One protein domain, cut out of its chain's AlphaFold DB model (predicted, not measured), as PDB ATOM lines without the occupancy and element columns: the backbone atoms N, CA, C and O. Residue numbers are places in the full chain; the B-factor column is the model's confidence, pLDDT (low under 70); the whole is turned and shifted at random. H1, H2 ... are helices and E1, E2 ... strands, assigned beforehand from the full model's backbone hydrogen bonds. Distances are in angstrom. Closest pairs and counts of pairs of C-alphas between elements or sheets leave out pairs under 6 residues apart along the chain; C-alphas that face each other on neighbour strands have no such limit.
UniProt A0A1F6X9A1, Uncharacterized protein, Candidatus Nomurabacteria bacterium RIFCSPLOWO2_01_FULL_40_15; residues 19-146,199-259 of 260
ATOM      1  N   LYS A  19      26.962 -16.485 -22.790       66.31
ATOM      2  CA  LYS A  19      27.707 -17.684 -23.201       66.31
ATOM      3  C   LYS A  19      28.847 -17.291 -24.148       66.31
ATOM      4  O   LYS A  19      28.642 -17.117 -25.343       66.31
ATOM      5  N   GLN A  20      30.043 -17.141 -23.591       77.75
ATOM      6  CA  GLN A  20      31.290 -16.833 -24.304       77.75
ATOM      7  C   GLN A  20      32.421 -17.761 -23.843       77.75
ATOM      8  O   GLN A  20      33.602 -17.432 -23.933       77.75
ATOM      9  N   ASP A  21      32.057 -18.937 -23.340       83.25
ATOM     10  CA  ASP A  21      32.955 -19.812 -22.595       83.25
ATOM     11  C   ASP A  21      34.181 -20.235 -23.431       83.25
ATOM     12  O   ASP A  21      35.309 -20.192 -22.945       83.25
ATOM     13  N   ASN A  22      33.997 -20.466 -24.737       84.44
ATOM     14  CA  ASN A  22      35.090 -20.737 -25.679       84.44
ATOM     15  C   ASN A  22      36.090 -19.574 -25.816       84.44
ATOM     16  O   ASN A  22      37.282 -19.800 -26.015       84.44
ATOM     17  N   VAL A  23      35.626 -18.323 -25.730       89.12
ATOM     18  CA  VAL A  23      36.500 -17.138 -25.777       89.12
ATOM     19  C   VAL A  23      37.330 -17.064 -24.500       89.12
ATOM     20  O   VAL A  23      38.536 -16.827 -24.566       89.12
ATOM     21  N   PHE A  24      36.712 -17.304 -23.342       89.50
ATOM     22  CA  PHE A  24      37.417 -17.297 -22.062       89.50
ATOM     23  C   PHE A  24      38.451 -18.419 -21.983       89.50
ATOM     24  O   PHE A  24      39.585 -18.172 -21.579       89.50
ATOM     25  N   LEU A  25      38.110 -19.617 -22.457       90.56
ATOM     26  CA  LEU A  25      39.044 -20.736 -22.494       90.56
ATOM     27  C   LEU A  25      40.253 -20.451 -23.398       90.56
ATOM     28  O   LEU A  25      41.390 -20.661 -22.983       90.56
ATOM     29  N   LYS A  26      40.035 -19.869 -24.588       91.81
ATOM     30  CA  LYS A  26      41.131 -19.429 -25.473       91.81
ATOM     31  C   LYS A  26      42.060 -18.421 -24.794       91.81
ATOM     32  O   LYS A  26      43.273 -18.514 -24.948       91.81
ATOM     33  N   ARG A  27      41.518 -17.477 -24.017       91.88
ATOM     34  CA  ARG A  27      42.333 -16.514 -23.252       91.88
ATOM     35  C   ARG A  27      43.210 -17.210 -22.211       91.88
ATOM     36  O   ARG A  27      44.381 -16.862 -22.097       91.88
ATOM     37  N   ILE A  28      42.670 -18.205 -21.502       91.75
ATOM     38  CA  ILE A  28      43.447 -19.014 -20.549       91.75
ATOM     39  C   ILE A  28      44.580 -19.743 -21.268       91.75
ATOM     40  O   ILE A  28      45.719 -19.650 -20.826       91.75
ATOM     41  N   TYR A  29      44.299 -20.404 -22.394       94.00
ATOM     42  CA  TYR A  29      45.318 -21.142 -23.150       94.00
ATOM     43  C   TYR A  29      46.393 -20.238 -23.744       94.00
ATOM     44  O   TYR A  29      47.557 -20.609 -23.757       94.00
ATOM     45  N   ASN A  30      46.045 -19.024 -24.168       92.94
ATOM     46  CA  ASN A  30      47.050 -18.064 -24.620       92.94
ATOM     47  C   ASN A  30      47.961 -17.603 -23.470       92.94
ATOM     48  O   ASN A  30      49.151 -17.373 -23.674       92.94
ATOM     49  N   PHE A  31      47.418 -17.465 -22.257       91.31
ATOM     50  CA  PHE A  31      48.184 -17.036 -21.087       91.31
ATOM     51  C   PHE A  31      49.027 -18.166 -20.463       91.31
ATOM     52  O   PHE A  31      50.172 -17.945 -20.058       91.31
ATOM     53  N   SER A  32      48.474 -19.374 -20.365       91.69
ATOM     54  CA  SER A  32      49.106 -20.577 -19.802       91.69
ATOM     55  C   SER A  32      48.800 -21.790 -20.702       91.69
ATOM     56  O   SER A  32      47.851 -22.530 -20.430       91.69
ATOM     57  N   PRO A  33      49.557 -21.974 -21.806       90.69
ATOM     58  CA  PRO A  33      49.296 -23.023 -22.802       90.69
ATOM     59  C   PRO A  33      49.357 -24.446 -22.244       90.69
ATOM     60  O   PRO A  33      48.599 -25.315 -22.656       90.69
ATOM     61  N   ASP A  34      50.206 -24.655 -21.250       89.44
ATOM     62  CA  ASP A  34      50.408 -25.893 -20.499       89.44
ATOM     63  C   ASP A  34      49.149 -26.396 -19.764       89.44
ATOM     64  O   ASP A  34      49.010 -27.590 -19.486       89.44
ATOM     65  N   ILE A  35      48.191 -25.503 -19.490       91.88
ATOM     66  CA  ILE A  35      46.881 -25.872 -18.935       91.88
ATOM     67  C   ILE A  35      46.088 -26.718 -19.929       91.88
ATOM     68  O   ILE A  35      45.360 -27.616 -19.506       91.88
ATOM     69  N   LYS A  36      46.231 -26.451 -21.233       92.62
ATOM     70  CA  LYS A  36      45.492 -27.154 -22.283       92.62
ATOM     71  C   LYS A  36      45.798 -28.649 -22.248       92.62
ATOM     72  O   LYS A  36      44.879 -29.449 -22.107       92.62
ATOM     73  N   ASP A  37      47.078 -29.007 -22.271       91.38
ATOM     74  CA  ASP A  37      47.511 -30.406 -22.293       91.38
ATOM     75  C   ASP A  37      47.085 -31.150 -21.020       91.38
ATOM     76  O   ASP A  37      46.701 -32.320 -21.062       91.38
ATOM     77  N   SER A  38      47.128 -30.476 -19.867       93.12
ATOM     78  CA  SER A  38      46.698 -31.064 -18.594       93.12
ATOM     79  C   SER A  38      45.185 -31.283 -18.542       93.12
ATOM     80  O   SER A  38      44.741 -32.347 -18.115       93.12
ATOM     81  N   LEU A  39      44.392 -30.323 -19.026       92.75
ATOM     82  CA  LEU A  39      42.939 -30.457 -19.155       92.75
ATOM     83  C   LEU A  39      42.540 -31.592 -20.093       92.75
ATOM     84  O   LEU A  39      41.659 -32.380 -19.755       92.75
ATOM     85  N   GLU A  40      43.190 -31.690 -21.250       93.06
ATOM     86  CA  GLU A  40      42.931 -32.751 -22.226       93.06
ATOM     87  C   GLU A  40      43.236 -34.131 -21.637       93.06
ATOM     88  O   GLU A  40      42.446 -35.059 -21.812       93.06
ATOM     89  N   LYS A  41      44.317 -34.266 -20.856       94.25
ATOM     90  CA  LYS A  41      44.632 -35.511 -20.139       94.25
ATOM     91  C   LYS A  41      43.599 -35.850 -19.066       94.25
ATOM     92  O   LYS A  41      43.166 -36.995 -19.013       94.25
ATOM     93  N   ILE A  42      43.166 -34.870 -18.266       93.56
ATOM     94  CA  ILE A  42      42.109 -35.068 -17.259       93.56
ATOM     95  C   ILE A  42      40.826 -35.571 -17.933       93.56
ATOM     96  O   ILE A  42      40.250 -36.565 -17.503       93.56
ATOM     97  N   ILE A  43      40.388 -34.912 -19.010       93.62
ATOM     98  CA  ILE A  43      39.175 -35.286 -19.754       93.62
ATOM     99  C   ILE A  43      39.326 -36.678 -20.376       93.62
ATOM    100  O   ILE A  43      38.408 -37.489 -20.285       93.62
ATOM    101  N   SER A  44      40.478 -36.974 -20.976       93.00
ATOM    102  CA  SER A  44      40.769 -38.292 -21.547       93.00
ATOM    103  C   SER A  44      40.675 -39.396 -20.492       93.00
ATOM    104  O   SER A  44      40.000 -40.401 -20.708       93.00
ATOM    105  N   GLU A  45      41.265 -39.189 -19.314       92.94
ATOM    106  CA  GLU A  45      41.235 -40.173 -18.233       92.94
ATOM    107  C   GLU A  45      39.814 -40.421 -17.713       92.94
ATOM    108  O   GLU A  45      39.411 -41.568 -17.528       92.94
ATOM    109  N   LEU A  46      39.012 -39.364 -17.560       93.06
ATOM    110  CA  LEU A  46      37.604 -39.491 -17.173       93.06
ATOM    111  C   LEU A  46      36.795 -40.267 -18.219       93.06
ATOM    112  O   LEU A  46      36.019 -41.140 -17.840       93.06
ATOM    113  N   ASN A  47      37.001 -39.996 -19.510       92.62
ATOM    114  CA  ASN A  47      36.325 -40.703 -20.603       92.62
ATOM    115  C   ASN A  47      36.716 -42.186 -20.684       92.62
ATOM    116  O   ASN A  47      35.889 -43.026 -21.037       92.62
ATOM    117  N   LEU A  48      37.963 -42.531 -20.351       93.19
ATOM    118  CA  LEU A  48      38.408 -43.925 -20.285       93.19
ATOM    119  C   LEU A  48      37.798 -44.657 -19.081       93.19
ATOM    120  O   LEU A  48      37.375 -45.810 -19.200       93.19
ATOM    121  N   SER A  49      37.737 -43.998 -17.922       93.38
ATOM    122  CA  SER A  49      37.254 -44.613 -16.683       93.38
ATOM    123  C   SER A  49      35.727 -44.667 -16.574       93.38
ATOM    124  O   SER A  49      35.203 -45.603 -15.962       93.38
ATOM    125  N   PHE A  50      35.000 -43.702 -17.143       92.06
ATOM    126  CA  PHE A  50      33.557 -43.541 -16.942       92.06
ATOM    127  C   PHE A  50      32.769 -43.526 -18.248       92.06
ATOM    128  O   PHE A  50      33.017 -42.726 -19.142       92.06
ATOM    129  N   ASN A  51      31.707 -44.331 -18.288       88.25
ATOM    130  CA  ASN A  51      30.668 -44.265 -19.311       88.25
ATOM    131  C   ASN A  51      29.520 -43.384 -18.801       88.25
ATOM    132  O   ASN A  51      28.402 -43.842 -18.563       88.25
ATOM    133  N   SER A  52      29.825 -42.133 -18.469       86.50
ATOM    134  CA  SER A  52      28.873 -41.200 -17.860       86.50
ATOM    135  C   SER A  52      29.041 -39.817 -18.449       86.50
ATOM    136  O   SER A  52      30.158 -39.369 -18.674       86.50
ATOM    137  N   LYS A  53      27.924 -39.114 -18.652       91.50
ATOM    138  CA  LYS A  53      27.982 -37.693 -18.993       91.50
ATOM    139  C   LYS A  53      28.439 -36.895 -17.777       91.50
ATOM    140  O   LYS A  53      27.909 -37.085 -16.675       91.50
ATOM    141  N   TYR A  54      29.361 -35.971 -18.006       95.38
ATOM    142  CA  TYR A  54      29.809 -35.009 -17.015       95.38
ATOM    143  C   TYR A  54      30.026 -33.638 -17.659       95.38
ATOM    144  O   TYR A  54      30.348 -33.532 -18.840       95.38
ATOM    145  N   SER A  55      29.850 -32.579 -16.876       95.50
ATOM    146  CA  SER A  55      30.232 -31.221 -17.273       95.50
ATOM    147  C   SER A  55      31.532 -30.833 -16.570       95.50
ATOM    148  O   SER A  55      31.750 -31.193 -15.413       95.50
ATOM    149  N   VAL A  56      32.381 -30.066 -17.254       94.81
ATOM    150  CA  VAL A  56      33.625 -29.511 -16.708       94.81
ATOM    151  C   VAL A  56      33.480 -28.002 -16.608       94.81
ATOM    152  O   VAL A  56      33.180 -27.325 -17.593       94.81
ATOM    153  N   PHE A  57      33.711 -27.458 -15.422       92.31
ATOM    154  CA  PHE A  57      33.507 -26.050 -15.120       92.31
ATOM    155  C   PHE A  57      34.750 -25.456 -14.456       92.31
ATOM    156  O   PHE A  57      35.252 -25.982 -13.464       92.31
ATOM    157  N   LEU A  58      35.261 -24.356 -15.006       90.38
ATOM    158  CA  LEU A  58      36.453 -23.673 -14.503       90.38
ATOM    159  C   LEU A  58      36.049 -22.491 -13.629       90.38
ATOM    160  O   LEU A  58      35.123 -21.746 -13.957       90.38
ATOM    161  N   SER A  59      36.755 -22.312 -12.517       85.25
ATOM    162  CA  SER A  59      36.479 -21.272 -11.527       85.25
ATOM    163  C   SER A  59      37.749 -20.615 -10.979       85.25
ATOM    164  O   SER A  59      38.837 -20.789 -11.526       85.25
ATOM    165  N   GLY A  60      37.601 -19.804  -9.929       75.25
ATOM    166  CA  GLY A  60      38.724 -19.155  -9.264       75.25
ATOM    167  C   GLY A  60      39.360 -18.033 -10.086       75.25
ATOM    168  O   GLY A  60      38.727 -17.408 -10.946       75.25
ATOM    169  N   SER A  61      40.630 -17.765  -9.796       74.50
ATOM    170  CA  SER A  61      41.392 -16.638 -10.349       74.50
ATOM    171  C   SER A  61      41.565 -16.723 -11.869       74.50
ATOM    172  O   SER A  61      41.449 -15.708 -12.552       74.50
ATOM    173  N   TYR A  62      41.763 -17.921 -12.425       82.56
ATOM    174  CA  TYR A  62      41.862 -18.118 -13.874       82.56
ATOM    175  C   TYR A  62      40.548 -17.796 -14.599       82.56
ATOM    176  O   TYR A  62      40.569 -17.078 -15.603       82.56
ATOM    177  N   ALA A  63      39.402 -18.269 -14.085       82.44
ATOM    178  CA  ALA A  63      38.098 -17.950 -14.675       82.44
ATOM    179  C   ALA A  63      37.845 -16.446 -14.680       82.44
ATOM    180  O   ALA A  63      37.417 -15.859 -15.678       82.44
ATOM    181  N   PHE A  64      38.142 -15.833 -13.542       72.94
ATOM    182  CA  PHE A  64      38.009 -14.412 -13.338       72.94
ATOM    183  C   PHE A  64      38.855 -13.609 -14.345       72.94
ATOM    184  O   PHE A  64      38.322 -12.764 -15.069       72.94
ATOM    185  N   SER A  65      40.152 -13.908 -14.439       74.81
ATOM    186  CA  SER A  65      41.101 -13.193 -15.300       74.81
ATOM    187  C   SER A  65      40.720 -13.312 -16.774       74.81
ATOM    188  O   SER A  65      40.761 -12.333 -17.524       74.81
ATOM    189  N   ALA A  66      40.236 -14.488 -17.183       80.44
ATOM    190  CA  ALA A  66      39.750 -14.722 -18.535       80.44
ATOM    191  C   ALA A  66      38.531 -13.857 -18.883       80.44
ATOM    192  O   ALA A  66      38.459 -13.306 -19.987       80.44
ATOM    193  N   ARG A  67      37.588 -13.687 -17.949       75.69
ATOM    194  CA  ARG A  67      36.417 -12.815 -18.137       75.69
ATOM    195  C   ARG A  67      36.796 -11.344 -18.190       75.69
ATOM    196  O   ARG A  67      36.335 -10.639 -19.082       75.69
ATOM    197  N   ALA A  68      37.679 -10.915 -17.293       68.50
ATOM    198  CA  ALA A  68      38.202  -9.553 -17.263       68.50
ATOM    199  C   ALA A  68      39.169  -9.243 -18.424       68.50
ATOM    200  O   ALA A  68      39.577  -8.095 -18.577       68.50
ATOM    201  N   ASN A  69      39.545 -10.256 -19.217       77.00
ATOM    202  CA  ASN A  69      40.588 -10.179 -20.240       77.00
ATOM    203  C   ASN A  69      41.902  -9.585 -19.702       77.00
ATOM    204  O   ASN A  69      42.557  -8.788 -20.369       77.00
ATOM    205  N   ASN A  70      42.254  -9.930 -18.464       75.06
ATOM    206  CA  ASN A  70      43.403  -9.370 -17.772       75.06
ATOM    207  C   ASN A  70      44.011 -10.423 -16.847       75.06
ATOM    208  O   ASN A  70      43.332 -10.912 -15.951       75.06
ATOM    209  N   PHE A  71      45.292 -10.723 -17.055       78.12
ATOM    210  CA  PHE A  71      46.048 -11.713 -16.290       78.12
ATOM    211  C   PHE A  71      47.228 -11.097 -15.512       78.12
ATOM    212  O   PHE A  71      48.111 -11.824 -15.074       78.12
ATOM    213  N   ILE A  72      47.268  -9.772 -15.336       72.06
ATOM    214  CA  ILE A  72      48.390  -9.079 -14.672       72.06
ATOM    215  C   ILE A  72      48.588  -9.561 -13.224       72.06
ATOM    216  O   ILE A  72      49.719  -9.736 -12.782       72.06
ATOM    217  N   ASP A  73      47.492  -9.831 -12.513       65.00
ATOM    218  CA  ASP A  73      47.519 -10.165 -11.084       65.00
ATOM    219  C   ASP A  73      47.604 -11.677 -10.800       65.00
ATOM    220  O   ASP A  73      47.592 -12.098  -9.642       65.00
ATOM    221  N   ILE A  74      47.686 -12.516 -11.839       71.19
ATOM    222  CA  ILE A  74      47.772 -13.973 -11.699       71.19
ATOM    223  C   ILE A  74      49.137 -14.480 -12.158       71.19
ATOM    224  O   ILE A  74      49.660 -14.104 -13.205       71.19
ATOM    225  N   LYS A  75      49.734 -15.365 -11.361       77.06
ATOM    226  CA  LYS A  75      50.995 -16.017 -11.719       77.06
ATOM    227  C   LYS A  75      50.676 -17.257 -12.547       77.06
ATOM    228  O   LYS A  75      49.724 -17.963 -12.247       77.06
ATOM    229  N   LYS A  76      51.522 -17.605 -13.522       80.25
ATOM    230  CA  LYS A  76      51.383 -18.880 -14.261       80.25
ATOM    231  C   LYS A  76      51.454 -20.115 -13.349       80.25
ATOM    232  O   LYS A  76      51.017 -21.193 -13.724       80.25
ATOM    233  N   THR A  77      52.014 -19.966 -12.150       78.75
ATOM    234  CA  THR A  77      52.092 -21.011 -11.120       78.75
ATOM    235  C   THR A  77      50.896 -21.030 -10.168       78.75
ATOM    236  O   THR A  77      50.883 -21.841  -9.243       78.75
ATOM    237  N   SER A  78      49.923 -20.132 -10.343       76.75
ATOM    238  CA  SER A  78      48.705 -20.103  -9.538       76.75
ATOM    239  C   SER A  78      47.899 -21.388  -9.712       76.75
ATOM    240  O   SER A  78      47.928 -22.020 -10.767       76.75
ATOM    241  N   ASP A  79      47.174 -21.759  -8.660       79.44
ATOM    242  CA  ASP A  79      46.296 -22.923  -8.687       79.44
ATOM    243  C   ASP A  79      45.128 -22.706  -9.675       79.44
ATOM    244  O   ASP A  79      44.693 -21.579  -9.930       79.44
ATOM    245  N   ILE A  80      44.645 -23.807 -10.250       85.62
ATOM    246  CA  ILE A  80      43.596 -23.867 -11.269       85.62
ATOM    247  C   ILE A  80      42.431 -24.659 -10.681       85.62
ATOM    248  O   ILE A  80      42.540 -25.865 -10.455       85.62
ATOM    249  N   ASP A  81      41.312 -23.987 -10.432       85.44
ATOM    250  CA  ASP A  81      40.146 -24.599  -9.800       85.44
ATOM    251  C   ASP A  81      39.158 -25.144 -10.829       85.44
ATOM    252  O   ASP A  81      38.506 -24.383 -11.554       85.44
ATOM    253  N   ILE A  82      38.994 -26.467 -10.836       90.19
ATOM    254  CA  ILE A  82      38.117 -27.178 -11.766       90.19
ATOM    255  C   ILE A  82      37.062 -27.960 -11.013       90.19
ATOM    256  O   ILE A  82      37.344 -28.625 -10.020       90.19
ATOM    257  N   TRP A  83      35.853 -27.912 -11.548       91.38
ATOM    258  CA  TRP A  83      34.712 -28.686 -11.111       91.38
ATOM    259  C   TRP A  83      34.338 -29.685 -12.195       91.38
ATOM    260  O   TRP A  83      34.163 -29.310 -13.354       91.38
ATOM    261  N   ILE A  84      34.204 -30.948 -11.818       94.00
ATOM    262  CA  ILE A  84      33.703 -32.018 -12.673       94.00
ATOM    263  C   ILE A  84      32.393 -32.492 -12.060       94.00
ATOM    264  O   ILE A  84      32.338 -32.945 -10.915       94.00
ATOM    265  N   ILE A  85      31.322 -32.333 -12.821       94.31
ATOM    266  CA  ILE A  85      29.958 -32.513 -12.345       94.31
ATOM    267  C   ILE A  85      29.386 -33.734 -13.044       94.31
ATOM    268  O   ILE A  85      29.245 -33.722 -14.263       94.31
ATOM    269  N   PHE A  86      29.049 -34.768 -12.282       94.94
ATOM    270  CA  PHE A  86      28.485 -36.011 -12.800       94.94
ATOM    271  C   PHE A  86      26.968 -36.034 -12.641       94.94
ATOM    272  O   PHE A  86      26.447 -35.670 -11.589       94.94
ATOM    273  N   ARG A  87      26.248 -36.528 -13.652       91.88
ATOM    274  CA  ARG A  87      24.832 -36.891 -13.473       91.88
ATOM    275  C   ARG A  87      24.718 -38.192 -12.693       91.88
ATOM    276  O   ARG A  87      24.139 -38.226 -11.617       91.88
ATOM    277  N   ASN A  88      25.347 -39.228 -13.238       88.81
ATOM    278  CA  ASN A  88      25.459 -40.561 -12.664       88.81
ATOM    279  C   ASN A  88      26.927 -40.995 -12.729       88.81
ATOM    280  O   ASN A  88      27.690 -40.453 -13.529       88.81
ATOM    281  N   ILE A  89      27.309 -41.975 -11.913       90.44
ATOM    282  CA  ILE A  89      28.660 -42.545 -11.914       90.44
ATOM    283  C   ILE A  89      28.550 -43.993 -12.371       90.44
ATOM    284  O   ILE A  89      28.115 -44.863 -11.623       90.44
ATOM    285  N   SER A  90      28.931 -44.235 -13.618       89.62
ATOM    286  CA  SER A  90      28.992 -45.561 -14.225       89.62
ATOM    287  C   SER A  90      30.399 -45.796 -14.750       89.62
ATOM    288  O   SER A  90      30.845 -45.117 -15.674       89.62
ATOM    289  N   ILE A  91      31.103 -46.753 -14.154       89.00
ATOM    290  CA  ILE A  91      32.466 -47.129 -14.546       89.00
ATOM    291  C   ILE A  91      32.400 -47.913 -15.861       89.00
ATOM    292  O   ILE A  91      31.556 -48.797 -15.998       89.00
ATOM    293  N   THR A  92      33.299 -47.630 -16.805       85.12
ATOM    294  CA  THR A  92      33.425 -48.406 -18.052       85.12
ATOM    295  C   THR A  92      33.963 -49.805 -17.754       85.12
ATOM    296  O   THR A  92      33.305 -50.806 -18.024       85.12
ATOM    297  N   LYS A  93      35.155 -49.874 -17.146       81.62
ATOM    298  CA  LYS A  93      35.772 -51.096 -16.610       81.62
ATOM    299  C   LYS A  93      36.655 -50.755 -15.413       81.62
ATOM    300  O   LYS A  93      37.332 -49.729 -15.421       81.62
ATOM    301  N   LYS A  94      36.700 -51.633 -14.404       80.62
ATOM    302  CA  LYS A  94      37.510 -51.414 -13.186       80.62
ATOM    303  C   LYS A  94      39.008 -51.261 -13.473       80.62
ATOM    304  O   LYS A  94      39.669 -50.505 -12.776       80.62
ATOM    305  N   GLU A  95      39.521 -51.932 -14.502       85.56
ATOM    306  CA  GLU A  95      40.932 -51.869 -14.922       85.56
ATOM    307  C   GLU A  95      41.376 -50.486 -15.427       85.56
ATOM    308  O   GLU A  95      42.567 -50.196 -15.447       85.56
ATOM    309  N   HIS A  96      40.433 -49.614 -15.795       84.69
ATOM    310  CA  HIS A  96      40.714 -48.241 -16.222       84.69
ATOM    311  C   HIS A  96      40.649 -47.225 -15.076       84.69
ATOM    312  O   HIS A  96      40.781 -46.028 -15.324       84.69
ATOM    313  N   LEU A  97      40.414 -47.660 -13.834       88.25
ATOM    314  CA  LEU A  97      40.443 -46.766 -12.680       88.25
ATOM    315  C   LEU A  97      41.884 -46.500 -12.247       88.25
ATOM    316  O   LEU A  97      42.650 -47.417 -11.959       88.25
ATOM    317  N   THR A  98      42.223 -45.225 -12.140       88.38
ATOM    318  CA  THR A  98      43.493 -44.745 -11.603       88.38
ATOM    319  C   THR A  98      43.307 -44.277 -10.157       88.38
ATOM    320  O   THR A  98      42.190 -44.183  -9.636       88.38
ATOM    321  N   SER A  99      44.404 -43.888  -9.503       85.44
ATOM    322  CA  SER A  99      44.354 -43.187  -8.210       85.44
ATOM    323  C   SER A  99      43.519 -41.893  -8.272       85.44
ATOM    324  O   SER A  99      42.872 -41.513  -7.297       85.44
ATOM    325  N   PHE A 100      43.490 -41.222  -9.426       87.25
ATOM    326  CA  PHE A 100      42.704 -40.009  -9.629       87.25
ATOM    327  C   PHE A 100      41.219 -40.327  -9.841       87.25
ATOM    328  O   PHE A 100      40.374 -39.799  -9.115       87.25
ATOM    329  N   THR A 101      40.886 -41.217 -10.781       89.44
ATOM    330  CA  THR A 101      39.485 -41.514 -11.122       89.44
ATOM    331  C   THR A 101      38.780 -42.365 -10.075       89.44
ATOM    332  O   THR A 101      37.577 -42.210  -9.886       89.44
ATOM    333  N   SER A 102      39.498 -43.179  -9.299       89.19
ATOM    334  CA  SER A 102      38.904 -43.921  -8.173       89.19
ATOM    335  C   SER A 102      38.242 -43.015  -7.126       89.19
ATOM    336  O   SER A 102      37.208 -43.397  -6.585       89.19
ATOM    337  N   LYS A 103      38.738 -41.786  -6.916       84.88
ATOM    338  CA  LYS A 103      38.126 -40.809  -5.993       84.88
ATOM    339  C   LYS A 103      36.737 -40.349  -6.422       84.88
ATOM    340  O   LYS A 103      35.951 -39.909  -5.592       84.88
ATOM    341  N   VAL A 104      36.398 -40.444  -7.707       89.19
ATOM    342  CA  VAL A 104      35.038 -40.126  -8.172       89.19
ATOM    343  C   VAL A 104      34.028 -41.083  -7.542       89.19
ATOM    344  O   VAL A 104      32.907 -40.677  -7.259       89.19
ATOM    345  N   LEU A 105      34.415 -42.333  -7.263       87.69
ATOM    346  CA  LEU A 105      33.522 -43.333  -6.666       87.69
ATOM    347  C   LEU A 105      33.100 -42.978  -5.243       87.69
ATOM    348  O   LEU A 105      32.031 -43.402  -4.803       87.69
ATOM    349  N   ASP A 106      33.890 -42.161  -4.552       78.44
ATOM    350  CA  ASP A 106      33.558 -41.678  -3.217       78.44
ATOM    351  C   ASP A 106      32.313 -40.781  -3.239       78.44
ATOM    352  O   ASP A 106      31.605 -40.687  -2.237       78.44
ATOM    353  N   LEU A 107      31.937 -40.220  -4.395       76.75
ATOM    354  CA  LEU A 107      30.657 -39.530  -4.542       76.75
ATOM    355  C   LEU A 107      29.447 -40.444  -4.285       76.75
ATOM    356  O   LEU A 107      28.347 -39.950  -4.069       76.75
ATOM    357  N   ASN A 108      29.580 -41.773  -4.270       79.88
ATOM    358  CA  ASN A 108      28.478 -42.635  -3.823       79.88
ATOM    359  C   ASN A 108      28.102 -42.388  -2.354       79.88
ATOM    360  O   ASN A 108      26.939 -42.543  -1.998       79.88
ATOM    361  N   ASN A 109      29.063 -41.939  -1.545       73.81
ATOM    362  CA  ASN A 109      28.897 -41.668  -0.117       73.81
ATOM    363  C   ASN A 109      28.921 -40.165   0.215       73.81
ATOM    364  O   ASN A 109      28.540 -39.767   1.316       73.81
ATOM    365  N   PHE A 110      29.389 -39.338  -0.721       69.75
ATOM    366  CA  PHE A 110      29.638 -37.913  -0.525       69.75
ATOM    367  C   PHE A 110      29.018 -37.073  -1.653       69.75
ATOM    368  O   PHE A 110      28.954 -37.477  -2.810       69.75
ATOM    369  N   ASP A 111      28.591 -35.860  -1.335       65.69
ATOM    370  CA  ASP A 111      28.097 -34.869  -2.294       65.69
ATOM    371  C   ASP A 111      29.215 -34.194  -3.085       65.69
ATOM    372  O   ASP A 111      29.032 -33.772  -4.232       65.69
ATOM    373  N   MET A 112      30.386 -34.072  -2.462       74.50
ATOM    374  CA  MET A 112      31.557 -33.463  -3.072       74.50
ATOM    375  C   MET A 112      32.834 -34.167  -2.631       74.50
ATOM    376  O   MET A 112      33.008 -34.503  -1.457       74.50
ATOM    377  N   VAL A 113      33.746 -34.335  -3.584       68.75
ATOM    378  CA  VAL A 113      35.058 -34.954  -3.382       68.75
ATOM    379  C   VAL A 113      36.129 -34.076  -4.003       68.75
ATOM    380  O   VAL A 113      35.982 -33.619  -5.131       68.75
ATOM    381  N   MET A 114      37.230 -33.849  -3.296       77.81
ATOM    382  CA  MET A 114      38.364 -33.084  -3.814       77.81
ATOM    383  C   MET A 114      39.556 -33.984  -4.132       77.81
ATOM    384  O   MET A 114      39.913 -34.868  -3.350       77.81
ATOM    385  N   SER A 115      40.221 -33.699  -5.246       78.06
ATOM    386  CA  SER A 115      41.455 -34.350  -5.671       78.06
ATOM    387  C   SER A 115      42.470 -33.353  -6.221       78.06
ATOM    388  O   SER A 115      42.122 -32.329  -6.805       78.06
ATOM    389  N   SER A 116      43.749 -33.696  -6.086       77.12
ATOM    390  CA  SER A 116      44.815 -33.154  -6.925       77.12
ATOM    391  C   SER A 116      44.895 -33.898  -8.258       77.12
ATOM    392  O   SER A 116      44.482 -35.058  -8.357       77.12
ATOM    393  N   TRP A 117      45.467 -33.236  -9.258       85.50
ATOM    394  CA  TRP A 117      46.003 -33.873 -10.455       85.50
ATOM    395  C   TRP A 117      47.513 -34.027 -10.280       85.50
ATOM    396  O   TRP A 117      48.240 -33.039 -10.200       85.50
ATOM    397  N   ASP A 118      47.996 -35.256 -10.153       76.81
ATOM    398  CA  ASP A 118      49.404 -35.490  -9.820       76.81
ATOM    399  C   ASP A 118      50.393 -35.031 -10.908       76.81
ATOM    400  O   ASP A 118      51.438 -34.484 -10.536       76.81
ATOM    401  N   PRO A 119      50.081 -35.149 -12.219       82.44
ATOM    402  CA  PRO A 119      50.937 -34.609 -13.274       82.44
ATOM    403  C   PRO A 119      51.091 -33.083 -13.228       82.44
ATOM    404  O   PRO A 119      52.111 -32.568 -13.681       82.44
ATOM    405  N   ASP A 120      50.118 -32.358 -12.664       81.38
ATOM    406  CA  ASP A 120      50.209 -30.915 -12.448       81.38
ATOM    407  C   ASP A 120      49.466 -30.482 -11.175       81.38
ATOM    408  O   ASP A 120      48.252 -30.263 -11.149       81.38
ATOM    409  N   LYS A 121      50.251 -30.271 -10.116       79.50
ATOM    410  CA  LYS A 121      49.778 -29.911  -8.771       79.50
ATOM    411  C   LYS A 121      49.115 -28.533  -8.675       79.50
ATOM    412  O   LYS A 121      48.711 -28.154  -7.567       79.50
ATOM    413  N   ARG A 122      49.047 -27.756  -9.761       84.31
ATOM    414  CA  ARG A 122      48.224 -26.539  -9.819       84.31
ATOM    415  C   ARG A 122      46.740 -26.876  -9.873       84.31
ATOM    416  O   ARG A 122      45.938 -26.101  -9.371       84.31
ATOM    417  N   PHE A 123      46.358 -28.017 -10.440       84.06
ATOM    418  CA  PHE A 123      44.951 -28.374 -10.586       84.06
ATOM    419  C   PHE A 123      44.337 -28.816  -9.253       84.06
ATOM    420  O   PHE A 123      44.687 -29.849  -8.675       84.06
ATOM    421  N   SER A 124      43.381 -28.010  -8.806       84.38
ATOM    422  CA  SER A 124      42.491 -28.225  -7.670       84.38
ATOM    423  C   SER A 124      41.155 -28.723  -8.216       84.38
ATOM    424  O   SER A 124      40.299 -27.935  -8.631       84.38
ATOM    425  N   ILE A 125      41.001 -30.047  -8.284       86.56
ATOM    426  CA  ILE A 125      39.868 -30.704  -8.939       86.56
ATOM    427  C   ILE A 125      38.821 -31.075  -7.897       86.56
ATOM    428  O   ILE A 125      39.116 -31.709  -6.885       86.56
ATOM    429  N   LYS A 126      37.580 -30.687  -8.157       86.62
ATOM    430  CA  LYS A 126      36.430 -30.926  -7.292       86.62
ATOM    431  C   LYS A 126      35.392 -31.709  -8.081       86.62
ATOM    432  O   LYS A 126      34.962 -31.278  -9.145       86.62
ATOM    433  N   PHE A 127      34.998 -32.862  -7.572       85.88
ATOM    434  CA  PHE A 127      33.941 -33.694  -8.125       85.88
ATOM    435  C   PHE A 127      32.651 -33.452  -7.352       85.88
ATOM    436  O   PHE A 127      32.685 -33.338  -6.129       85.88
ATOM    437  N   THR A 128      31.517 -33.397  -8.039       87.50
ATOM    438  CA  THR A 128      30.195 -33.327  -7.399       87.50
ATOM    439  C   THR A 128      29.126 -33.953  -8.290       87.50
ATOM    440  O   THR A 128      29.388 -34.269  -9.456       87.50
ATOM    441  N   LYS A 129      27.917 -34.131  -7.755       87.19
ATOM    442  CA  LYS A 129      26.752 -34.567  -8.523       87.19
ATOM    443  C   LYS A 129      25.944 -33.371  -9.011       87.19
ATOM    444  O   LYS A 129      25.779 -32.373  -8.312       87.19
ATOM    445  N   GLU A 130      25.355 -33.506 -10.191       90.81
ATOM    446  CA  GLU A 130      24.368 -32.563 -10.723       90.81
ATOM    447  C   GLU A 130      23.218 -32.344  -9.730       90.81
ATOM    448  O   GLU A 130      22.827 -31.204  -9.485       90.81
ATOM    449  N   GLN A 131      22.728 -33.418  -9.102       84.44
ATOM    450  CA  GLN A 131      21.651 -33.337  -8.115       84.44
ATOM    451  C   GLN A 131      22.019 -32.451  -6.915       84.44
ATOM    452  O   GLN A 131      21.198 -31.641  -6.492       84.44
ATOM    453  N   THR A 132      23.260 -32.532  -6.423       79.38
ATOM    454  CA  THR A 132      23.754 -31.685  -5.327       79.38
ATOM    455  C   THR A 132      23.650 -30.202  -5.693       79.38
ATOM    456  O   THR A 132      23.224 -29.387  -4.875       79.38
ATOM    457  N   LEU A 133      23.971 -29.833  -6.938       78.00
ATOM    458  CA  LEU A 133      23.845 -28.451  -7.413       78.00
ATOM    459  C   LEU A 133      22.385 -28.013  -7.538       78.00
ATOM    460  O   LEU A 133      22.043 -26.892  -7.159       78.00
ATOM    461  N   TYR A 134      21.513 -28.884  -8.049       80.50
ATOM    462  CA  TYR A 134      20.077 -28.614  -8.099       80.50
ATOM    463  C   TYR A 134      19.495 -28.395  -6.704       80.50
ATOM    464  O   TYR A 134      18.742 -27.443  -6.497       80.50
ATOM    465  N   ASP A 135      19.869 -29.224  -5.736       72.81
ATOM    466  CA  ASP A 135      19.407 -29.097  -4.357       72.81
ATOM    467  C   ASP A 135      19.931 -27.811  -3.710       72.81
ATOM    468  O   ASP A 135      19.178 -27.104  -3.034       72.81
ATOM    469  N   LEU A 136      21.185 -27.442  -3.981       69.75
ATOM    470  CA  LEU A 136      21.774 -26.200  -3.491       69.75
ATOM    471  C   LEU A 136      21.075 -24.957  -4.068       69.75
ATOM    472  O   LEU A 136      20.760 -24.037  -3.315       69.75
ATOM    473  N   PHE A 137      20.832 -24.922  -5.382       68.94
ATOM    474  CA  PHE A 137      20.357 -23.717  -6.080       68.94
ATOM    475  C   PHE A 137      18.838 -23.610  -6.218       68.94
ATOM    476  O   PHE A 137      18.318 -22.505  -6.368       68.94
ATOM    477  N   LEU A 138      18.103 -24.725  -6.209       66.12
ATOM    478  CA  LEU A 138      16.648 -24.713  -6.390       66.12
ATOM    479  C   LEU A 138      15.870 -24.966  -5.103       66.12
ATOM    480  O   LEU A 138      14.821 -24.345  -4.929       66.12
ATOM    481  N   LYS A 139      16.332 -25.860  -4.217       54.00
ATOM    482  CA  LYS A 139      15.561 -26.221  -3.012       54.00
ATOM    483  C   LYS A 139      15.705 -25.209  -1.875       54.00
ATOM    484  O   LYS A 139      14.809 -25.122  -1.039       54.00
ATOM    485  N   LYS A 140      16.765 -24.396  -1.848       52.50
ATOM    486  CA  LYS A 140      16.917 -23.326  -0.852       52.50
ATOM    487  C   LYS A 140      16.528 -21.973  -1.446       52.50
ATOM    488  O   LYS A 140      17.285 -21.387  -2.212       52.50
ATOM    489  N   LYS A 141      15.369 -21.430  -1.053       42.16
ATOM    490  CA  LYS A 141      15.117 -19.980  -1.140       42.16
ATOM    491  C   LYS A 141      16.044 -19.293  -0.133       42.16
ATOM    492  O   LYS A 141      15.685 -19.131   1.025       42.16
ATOM    493  N   SER A 142      17.266 -18.973  -0.533       42.59
ATOM    494  CA  SER A 142      18.233 -18.305   0.338       42.59
ATOM    495  C   SER A 142      18.109 -16.785   0.230       42.59
ATOM    496  O   SER A 142      18.282 -16.236  -0.853       42.59
ATOM    497  N   PHE A 143      17.859 -16.110   1.353       35.19
ATOM    498  CA  PHE A 143      18.169 -14.688   1.530       35.19
ATOM    499  C   PHE A 143      19.693 -14.532   1.627       35.19
ATOM    500  O   PHE A 143      20.298 -15.237   2.431       35.19
ATOM    501  N   LEU A 144      20.341 -13.643   0.855       34.38
ATOM    502  CA  LEU A 144      21.753 -13.324   1.122       34.38
ATOM    503  C   LEU A 144      21.844 -12.399   2.334       34.38
ATOM    504  O   LEU A 144      21.305 -11.297   2.341       34.38
ATOM    505  N   LYS A 145      22.665 -12.807   3.294       31.94
ATOM    506  CA  LYS A 145      23.423 -11.908   4.154       31.94
ATOM    507  C   LYS A 145      24.891 -12.099   3.779       31.94
ATOM    508  O   LYS A 145      25.271 -13.183   3.359       31.94
ATOM    509  N   VAL A 146      25.702 -11.052   3.841       29.89
ATOM    510  CA  VAL A 146      27.127 -11.130   3.488       29.89
ATOM    511  C   VAL A 146      27.924 -10.917   4.762       29.89
ATOM    512  O   VAL A 146      27.910  -9.821   5.318       29.89
ATOM    513  N   SER A 199      29.557 -19.747   0.301       45.91
ATOM    514  CA  SER A 199      30.502 -20.855   0.177       45.91
ATOM    515  C   SER A 199      31.270 -20.777  -1.148       45.91
ATOM    516  O   SER A 199      30.796 -20.173  -2.118       45.91
ATOM    517  N   ASP A 200      32.416 -21.459  -1.221       46.94
ATOM    518  CA  ASP A 200      33.161 -21.668  -2.469       46.94
ATOM    519  C   ASP A 200      32.261 -22.180  -3.607       46.94
ATOM    520  O   ASP A 200      32.468 -21.814  -4.762       46.94
ATOM    521  N   LEU A 201      31.206 -22.943  -3.272       49.59
ATOM    522  CA  LEU A 201      30.191 -23.459  -4.200       49.59
ATOM    523  C   LEU A 201      29.402 -22.364  -4.944       49.59
ATOM    524  O   LEU A 201      29.010 -22.516  -6.100       49.59
ATOM    525  N   ILE A 202      29.174 -21.235  -4.281       53.19
ATOM    526  CA  ILE A 202      28.382 -20.109  -4.789       53.19
ATOM    527  C   ILE A 202      29.297 -19.138  -5.541       53.19
ATOM    528  O   ILE A 202      28.942 -18.657  -6.620       53.19
ATOM    529  N   SER A 203      30.494 -18.874  -5.010       54.28
ATOM    530  CA  SER A 203      31.474 -17.990  -5.648       54.28
ATOM    531  C   SER A 203      31.951 -18.546  -6.995       54.28
ATOM    532  O   SER A 203      32.132 -17.773  -7.941       54.28
ATOM    533  N   PHE A 204      32.057 -19.874  -7.140       67.31
ATOM    534  CA  PHE A 204      32.505 -20.473  -8.396       67.31
ATOM    535  C   PHE A 204      31.497 -20.301  -9.536       67.31
ATOM    536  O   PHE A 204      31.910 -19.974 -10.648       67.31
ATOM    537  N   PHE A 205      30.188 -20.434  -9.296       68.88
ATOM    538  CA  PHE A 205      29.184 -20.253 -10.354       68.88
ATOM    539  C   PHE A 205      29.054 -18.795 -10.817       68.88
ATOM    540  O   PHE A 205      28.716 -18.558 -11.984       68.88
ATOM    541  N   ILE A 206      29.375 -17.828  -9.949       66.94
ATOM    542  CA  ILE A 206      29.382 -16.402 -10.295       66.94
ATOM    543  C   ILE A 206      30.444 -16.128 -11.356       66.94
ATOM    544  O   ILE A 206      30.103 -15.741 -12.471       66.94
ATOM    545  N   VAL A 207      31.717 -16.384 -11.053       69.75
ATOM    546  CA  VAL A 207      32.828 -15.991 -11.940       69.75
ATOM    547  C   VAL A 207      33.239 -17.067 -12.940       69.75
ATOM    548  O   VAL A 207      33.881 -16.753 -13.940       69.75
ATOM    549  N   GLY A 208      32.870 -18.324 -12.722       82.00
ATOM    550  CA  GLY A 208      33.301 -19.429 -13.566       82.00
ATOM    551  C   GLY A 208      32.551 -19.571 -14.889       82.00
ATOM    552  O   GLY A 208      31.629 -18.807 -15.201       82.00
ATOM    553  N   PHE A 209      32.964 -20.541 -15.695       87.56
ATOM    554  CA  PHE A 209      32.346 -20.885 -16.978       87.56
ATOM    555  C   PHE A 209      32.558 -22.360 -17.333       87.56
ATOM    556  O   PHE A 209      33.454 -23.010 -16.790       87.56
ATOM    557  N   PHE A 210      31.745 -22.891 -18.249       91.81
ATOM    558  CA  PHE A 210      31.865 -24.284 -18.668       91.81
ATOM    559  C   PHE A 210      32.989 -24.444 -19.690       91.81
ATOM    560  O   PHE A 210      32.994 -23.795 -20.728       91.81
ATOM    561  N   ILE A 211      33.929 -25.342 -19.418       91.56
ATOM    562  CA  ILE A 211      34.831 -25.873 -20.448       91.56
ATOM    563  C   ILE A 211      34.036 -26.822 -21.355       91.56
ATOM    564  O   ILE A 211      34.173 -26.781 -22.574       91.56
ATOM    565  N   GLN A 212      33.173 -27.637 -20.744       91.94
ATOM    566  CA  GLN A 212      32.300 -28.617 -21.386       91.94
ATOM    567  C   GLN A 212      30.990 -28.680 -20.591       91.94
ATOM    568  O   GLN A 212      31.031 -28.754 -19.364       91.94
ATOM    569  N   ASP A 213      29.835 -28.629 -21.261       92.06
ATOM    570  CA  ASP A 213      28.517 -28.647 -20.603       92.06
ATOM    571  C   ASP A 213      27.591 -29.745 -21.149       92.06
ATOM    572  O   ASP A 213      26.518 -29.470 -21.691       92.06
ATOM    573  N   ASP A 214      27.991 -31.006 -20.997       93.19
ATOM    574  CA  ASP A 214      27.216 -32.147 -21.509       93.19
ATOM    575  C   ASP A 214      25.929 -32.408 -20.718       93.19
ATOM    576  O   ASP A 214      25.030 -33.119 -21.181       93.19
ATOM    577  N   LEU A 215      25.829 -31.830 -19.519       92.62
ATOM    578  CA  LEU A 215      24.660 -31.915 -18.649       92.62
ATOM    579  C   LEU A 215      23.666 -30.759 -18.845       92.62
ATOM    580  O   LEU A 215      22.579 -30.804 -18.275       92.62
ATOM    581  N   SER A 216      23.974 -29.769 -19.695       91.12
ATOM    582  CA  SER A 216      23.122 -28.590 -19.949       91.12
ATOM    583  C   SER A 216      22.863 -27.718 -18.704       91.12
ATOM    584  O   SER A 216      21.795 -27.109 -18.542       91.12
ATOM    585  N   LEU A 217      23.864 -27.615 -17.830       89.06
ATOM    586  CA  LEU A 217      23.825 -26.876 -16.565       89.06
ATOM    587  C   LEU A 217      23.914 -25.359 -16.742       89.06
ATOM    588  O   LEU A 217      23.731 -24.613 -15.776       89.06
ATOM    589  N   TYR A 218      24.133 -24.863 -17.961       87.25
ATOM    590  CA  TYR A 218      24.072 -23.430 -18.248       87.25
ATOM    591  C   TYR A 218      22.742 -22.793 -17.808       87.25
ATOM    592  O   TYR A 218      22.727 -21.670 -17.299       87.25
ATOM    593  N   SER A 219      21.624 -23.511 -17.957       83.81
ATOM    594  CA  SER A 219      20.296 -23.041 -17.531       83.81
ATOM    595  C   SER A 219      20.191 -22.899 -16.006       83.81
ATOM    596  O   SER A 219      19.742 -21.859 -15.515       83.81
ATOM    597  N   LEU A 220      20.684 -23.895 -15.264       83.69
ATOM    598  CA  LEU A 220      20.767 -23.892 -13.803       83.69
ATOM    599  C   LEU A 220      21.635 -22.729 -13.310       83.69
ATOM    600  O   LEU A 220      21.193 -21.939 -12.474       83.69
ATOM    601  N   ARG A 221      22.821 -22.551 -13.905       82.38
ATOM    602  CA  ARG A 221      23.711 -21.416 -13.626       82.38
ATOM    603  C   ARG A 221      23.018 -20.081 -13.864       82.38
ATOM    604  O   ARG A 221      23.090 -19.196 -13.018       82.38
ATOM    605  N   ARG A 222      22.358 -19.908 -15.012       79.25
ATOM    606  CA  ARG A 222      21.668 -18.656 -15.347       79.25
ATOM    607  C   ARG A 222      20.590 -18.334 -14.318       79.25
ATOM    608  O   ARG A 222      20.513 -17.194 -13.873       79.25
ATOM    609  N   ARG A 223      19.799 -19.331 -13.920       75.81
ATOM    610  CA  ARG A 223      18.766 -19.169 -12.894       75.81
ATOM    611  C   ARG A 223      19.364 -18.753 -11.553       75.81
ATOM    612  O   ARG A 223      18.861 -17.809 -10.954       75.81
ATOM    613  N   PHE A 224      20.455 -19.393 -11.139       76.44
ATOM    614  CA  PHE A 224      21.206 -19.002  -9.947       76.44
ATOM    615  C   PHE A 224      21.694 -17.543 -10.033       76.44
ATOM    616  O   PHE A 224      21.415 -16.754  -9.138       76.44
ATOM    617  N   LEU A 225      22.327 -17.130 -11.137       72.31
ATOM    618  CA  LEU A 225      22.779 -15.739 -11.314       72.31
ATOM    619  C   LEU A 225      21.627 -14.731 -11.293       72.31
ATOM    620  O   LEU A 225      21.784 -13.637 -10.766       72.31
ATOM    621  N   THR A 226      20.469 -15.084 -11.854       67.94
ATOM    622  CA  THR A 226      19.271 -14.239 -11.787       67.94
ATOM    623  C   THR A 226      18.747 -14.112 -10.358       67.94
ATOM    624  O   THR A 226      18.314 -13.031  -9.973       67.94
ATOM    625  N   GLN A 227      18.807 -15.170  -9.548       64.00
ATOM    626  CA  GLN A 227      18.465 -15.074  -8.127       64.00
ATOM    627  C   GLN A 227      19.457 -14.181  -7.377       64.00
ATOM    628  O   GLN A 227      19.025 -13.334  -6.604       64.00
ATOM    629  N   ILE A 228      20.760 -14.300  -7.656       63.44
ATOM    630  CA  ILE A 228      21.770 -13.381  -7.111       63.44
ATOM    631  C   ILE A 228      21.458 -11.935  -7.517       63.44
ATOM    632  O   ILE A 228      21.485 -11.064  -6.661       63.44
ATOM    633  N   ASP A 229      21.106 -11.674  -8.781       58.59
ATOM    634  CA  ASP A 229      20.708 -10.335  -9.246       58.59
ATOM    635  C   ASP A 229      19.541  -9.752  -8.449       58.59
ATOM    636  O   ASP A 229      19.578  -8.576  -8.097       58.59
ATOM    637  N   VAL A 230      18.503 -10.556  -8.200       54.62
ATOM    638  CA  VAL A 230      17.333 -10.139  -7.411       54.62
ATOM    639  C   VAL A 230      17.760  -9.815  -5.988       54.62
ATOM    640  O   VAL A 230      17.469  -8.740  -5.484       54.62
ATOM    641  N   ILE A 231      18.537 -10.697  -5.366       53.31
ATOM    642  CA  ILE A 231      18.954 -10.497  -3.984       53.31
ATOM    643  C   ILE A 231      19.888  -9.282  -3.854       53.31
ATOM    644  O   ILE A 231      19.790  -8.527  -2.894       53.31
ATOM    645  N   LEU A 232      20.772  -9.044  -4.824       51.59
ATOM    646  CA  LEU A 232      21.616  -7.849  -4.854       51.59
ATOM    647  C   LEU A 232      20.813  -6.557  -5.059       51.59
ATOM    648  O   LEU A 232      21.276  -5.506  -4.626       51.59
ATOM    649  N   GLN A 233      19.641  -6.609  -5.698       51.34
ATOM    650  CA  GLN A 233      18.739  -5.453  -5.812       51.34
ATOM    651  C   GLN A 233      18.060  -5.115  -4.480       51.34
ATOM    652  O   GLN A 233      17.783  -3.941  -4.238       51.34
ATOM    653  N   ASP A 234      17.859  -6.111  -3.615       44.91
ATOM    654  CA  ASP A 234      17.275  -5.946  -2.278       44.91
ATOM    655  C   ASP A 234      18.294  -5.450  -1.231       44.91
ATOM    656  O   ASP A 234      17.926  -5.074  -0.118       44.91
ATOM    657  N   ILE A 235      19.582  -5.416  -1.585       47.66
ATOM    658  CA  ILE A 235      20.677  -4.940  -0.733       47.66
ATOM    659  C   ILE A 235      20.906  -3.439  -0.976       47.66
ATOM    660  O   ILE A 235      20.943  -2.961  -2.113       47.66
ATOM    661  N   SER A 236      21.089  -2.654   0.090       46.22
ATOM    662  CA  SER A 236      21.244  -1.200  -0.035       46.22
ATOM    663  C   SER A 236      22.496  -0.820  -0.848       46.22
ATOM    664  O   SER A 236      23.518  -1.508  -0.835       46.22
ATOM    665  N   LYS A 237      22.484   0.341  -1.525       46.88
ATOM    666  CA  LYS A 237      23.658   0.852  -2.276       46.88
ATOM    667  C   LYS A 237      24.935   0.947  -1.424       46.88
ATOM    668  O   LYS A 237      26.035   0.874  -1.972       46.88
ATOM    669  N   ALA A 238      24.805   1.141  -0.110       41.16
ATOM    670  CA  ALA A 238      25.929   1.169   0.826       41.16
ATOM    671  C   ALA A 238      26.527  -0.233   1.038       41.16
ATOM    672  O   ALA A 238      27.744  -0.398   1.001       41.16
ATOM    673  N   GLU A 239      25.682  -1.251   1.168       43.28
ATOM    674  CA  GLU A 239      26.094  -2.651   1.293       43.28
ATOM    675  C   GLU A 239      26.658  -3.202  -0.025       43.28
ATOM    676  O   GLU A 239      27.699  -3.855  -0.007       43.28
ATOM    677  N   LEU A 240      26.077  -2.844  -1.179       45.12
ATOM    678  CA  LEU A 240      26.655  -3.122  -2.504       45.12
ATOM    679  C   LEU A 240      28.028  -2.466  -2.679       45.12
ATOM    680  O   LEU A 240      28.952  -3.096  -3.185       45.12
ATOM    681  N   ARG A 241      28.209  -1.211  -2.242       41.59
ATOM    682  CA  ARG A 241      29.530  -0.559  -2.258       41.59
ATOM    683  C   ARG A 241      30.530  -1.275  -1.363       41.59
ATOM    684  O   ARG A 241      31.675  -1.396  -1.777       41.59
ATOM    685  N   ASN A 242      30.127  -1.769  -0.197       43.56
ATOM    686  CA  ASN A 242      31.002  -2.560   0.670       43.56
ATOM    687  C   ASN A 242      31.358  -3.913   0.028       43.56
ATOM    688  O   ASN A 242      32.524  -4.307   0.054       43.56
ATOM    689  N   LEU A 243      30.397  -4.565  -0.636       42.31
ATOM    690  CA  LEU A 243      30.604  -5.780  -1.433       42.31
ATOM    691  C   LEU A 243      31.605  -5.541  -2.575       42.31
ATOM    692  O   LEU A 243      32.575  -6.278  -2.736       42.31
ATOM    693  N   PHE A 244      31.415  -4.465  -3.342       44.50
ATOM    694  CA  PHE A 244      32.291  -4.102  -4.455       44.50
ATOM    695  C   PHE A 244      33.635  -3.530  -4.007       44.50
ATOM    696  O   PHE A 244      34.617  -3.715  -4.712       44.50
ATOM    697  N   GLN A 245      33.731  -2.868  -2.852       41.12
ATOM    698  CA  GLN A 245      35.009  -2.453  -2.264       41.12
ATOM    699  C   GLN A 245      35.809  -3.648  -1.728       41.12
ATOM    700  O   GLN A 245      37.036  -3.638  -1.802       41.12
ATOM    701  N   TYR A 246      35.137  -4.693  -1.242       40.53
ATOM    702  CA  TYR A 246      35.764  -5.971  -0.899       40.53
ATOM    703  C   TYR A 246      36.292  -6.665  -2.153       40.53
ATOM    704  O   TYR A 246      37.482  -6.965  -2.255       40.53
ATOM    705  N   PHE A 247      35.446  -6.774  -3.175       39.81
ATOM    706  CA  PHE A 247      35.888  -7.189  -4.493       39.81
ATOM    707  C   PHE A 247      36.995  -6.280  -5.035       39.81
ATOM    708  O   PHE A 247      37.916  -6.770  -5.642       39.81
ATOM    709  N   LYS A 248      37.035  -4.982  -4.751       36.88
ATOM    710  CA  LYS A 248      38.114  -4.085  -5.202       36.88
ATOM    711  C   LYS A 248      39.471  -4.353  -4.546       36.88
ATOM    712  O   LYS A 248      40.489  -3.966  -5.111       36.88
ATOM    713  N   LYS A 249      39.495  -4.998  -3.374       36.66
ATOM    714  CA  LYS A 249      40.724  -5.435  -2.688       36.66
ATOM    715  C   LYS A 249      41.183  -6.838  -3.099       36.66
ATOM    716  O   LYS A 249      42.363  -7.137  -2.956       36.66
ATOM    717  N   SER A 250      40.274  -7.684  -3.589       34.69
ATOM    718  CA  SER A 250      40.544  -9.101  -3.902       34.69
ATOM    719  C   SER A 250      40.364  -9.465  -5.379       34.69
ATOM    720  O   SER A 250      40.826 -10.512  -5.820       34.69
ATOM    721  N   LEU A 251      39.690  -8.613  -6.145       38.19
ATOM    722  CA  LEU A 251      39.459  -8.721  -7.575       38.19
ATOM    723  C   LEU A 251      40.291  -7.648  -8.284       38.19
ATOM    724  O   LEU A 251      40.221  -6.468  -7.928       38.19
ATOM    725  N   PRO A 252      41.038  -8.042  -9.320       40.41
ATOM    726  CA  PRO A 252      41.728  -7.140 -10.225       40.41
ATOM    727  C   PRO A 252      40.887  -5.934 -10.640       40.41
ATOM    728  O   PRO A 252      39.694  -6.047 -10.952       40.41
ATOM    729  N   ALA A 253      41.536  -4.769 -10.711       45.47
ATOM    730  CA  ALA A 253      40.900  -3.493 -11.041       45.47
ATOM    731  C   ALA A 253      40.100  -3.527 -12.362       45.47
ATOM    732  O   ALA A 253      39.135  -2.781 -12.534       45.47
ATOM    733  N   SER A 254      40.468  -4.426 -13.279       41.28
ATOM    734  CA  SER A 254      39.777  -4.682 -14.546       41.28
ATOM    735  C   SER A 254      38.345  -5.197 -14.393       41.28
ATOM    736  O   SER A 254      37.520  -4.925 -15.257       41.28
ATOM    737  N   PHE A 255      38.007  -5.901 -13.314       43.56
ATOM    738  CA  PHE A 255      36.647  -6.415 -13.113       43.56
ATOM    739  C   PHE A 255      35.726  -5.427 -12.426       43.56
ATOM    740  O   PHE A 255      34.537  -5.407 -12.706       43.56
ATOM    741  N   ILE A 256      36.275  -4.551 -11.588       44.66
ATOM    742  CA  ILE A 256      35.507  -3.431 -11.043       44.66
ATOM    743  C   ILE A 256      34.975  -2.590 -12.200       44.66
ATOM    744  O   ILE A 256      33.795  -2.284 -12.214       44.66
ATOM    745  N   LYS A 257      35.811  -2.328 -13.218       44.19
ATOM    746  CA  LYS A 257      35.388  -1.668 -14.464       44.19
ATOM    747  C   LYS A 257      34.322  -2.438 -15.252       44.19
ATOM    748  O   LYS A 257      33.630  -1.838 -16.054       44.19
ATOM    749  N   LEU A 258      34.218  -3.755 -15.073       42.31
ATOM    750  CA  LEU A 258      33.192  -4.584 -15.715       42.31
ATOM    751  C   LEU A 258      31.843  -4.513 -14.969       42.31
ATOM    752  O   LEU A 258      30.809  -4.865 -15.529       42.31
ATOM    753  N   LEU A 259      31.877  -4.102 -13.699       39.97
ATOM    754  CA  LEU A 259      30.757  -4.054 -12.758       39.97
ATOM    755  C   LEU A 259      30.289  -2.633 -12.418       39.97
ATOM    756  O   LEU A 259      29.387  -2.491 -11.593       39.97
TER     757      LEU A 259
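AT A GLANCE: This is residues 19 to 146 and 199 to 259 of the 260 residues of an uncharacterized protein of Candidatus Nomurabacteria bacterium RIFCSPLOWO2_01_FULL_40_15 (UniProt A0A1F6X9A1). A strongly twisted sheet of five strands makes the core, with H2 and H4 over one face and H6 over part of the other, while H1 stands up from the sheet by E5 and touches H3, which sits at the sheet's level beside the strands, nearest to E2. H7 leads away from the sheet to H8 and H9, at the opposite end of the long axis from the loop of residues 87 to 98. The printed part has 189 residues with nine named helices and five named strands, in the order H1 H2 E1 H3 E2 H4 E3 E4 H5 H6 E5 H7 H8 H9. The mixed sheet runs E3 E4 E2 E1 E5, and the class is mixed, helices and strands. The whole is compact, with a radius of gyration of the C-alphas of 17.3 A and spans of 57 by 38 by 24 A.

HOW THE PARTS SIT: H1, residues 21 to 31, touches H3, residues 60 to 68, about perpendicular at 77 degrees; their closest C-alphas, of Phe 24 and Ala 66, are 5.0 A apart. E1, residues 54 to 59, is antiparallel to E2, residues 80 to 86, with N 57 and O 83 at 2.8 A, and to E5, residues 209 to 213, with N 56 and O 212 at 2.8 A. E3, residues 112 to 116, and E4, residues 123 to 129, form a hairpin, with N 115 and O 125 at 2.8 A. E4 is parallel to E2, with N 84 and O 126 at 2.8 A. There are three layers, helices on both faces of the sheet: H2, residues 34 to 49, and H4, residues 99 to 108, on one face, H5, residues 130 to 139, and H6, residues 200 to 207, on the other. H4 lies over E3 and E4 at a height over the sheet of 8.3 A. H5 lies over none of the strands. H7, residues 218 to 233, only just touches H5, with 3 pairs of C-alphas within 8 A, through its residues 220 to 224 alone; the closest are those of Phe 137 and Phe 224, 6.2 A. H8, residues 237 to 250, only just touches H9, residues 253 to 256, with 3 such pairs, the closest Lys 248 and Ile 256, 6.4 A. Every O i to N i+4 pair is within hydrogen-bond range in H1, H2, H3, H5, H7 and H8; H4 has 0 of 6, but 6 of 7 O i to N i+3 pairs, H6 has 3 of 4, and H9 is too short.

IN THESE COORDINATES: H1 begins at C-alpha 21 (32.955, -19.812, -22.595). H2 is 23.2 A long, H7 22.5 A, H8 19.7 A, E2 19.4 A and E4 19.3 A. H9 ends at C-alpha 256 (35.507, -3.431, -11.043).

THE WHOLE: The farthest C-alphas, of Glu 95 and Ala 238, are 57.3 A apart. Residues 147 to 198 are not printed; C-alphas 146 and 199 are 10.8 A apart. The links H3 to E2 and E2 to H4 are long. Mean pLDDT of the printed part is 74.5; residues 136 to 146, 199 to 207 and 226 to 259 are among those under 70.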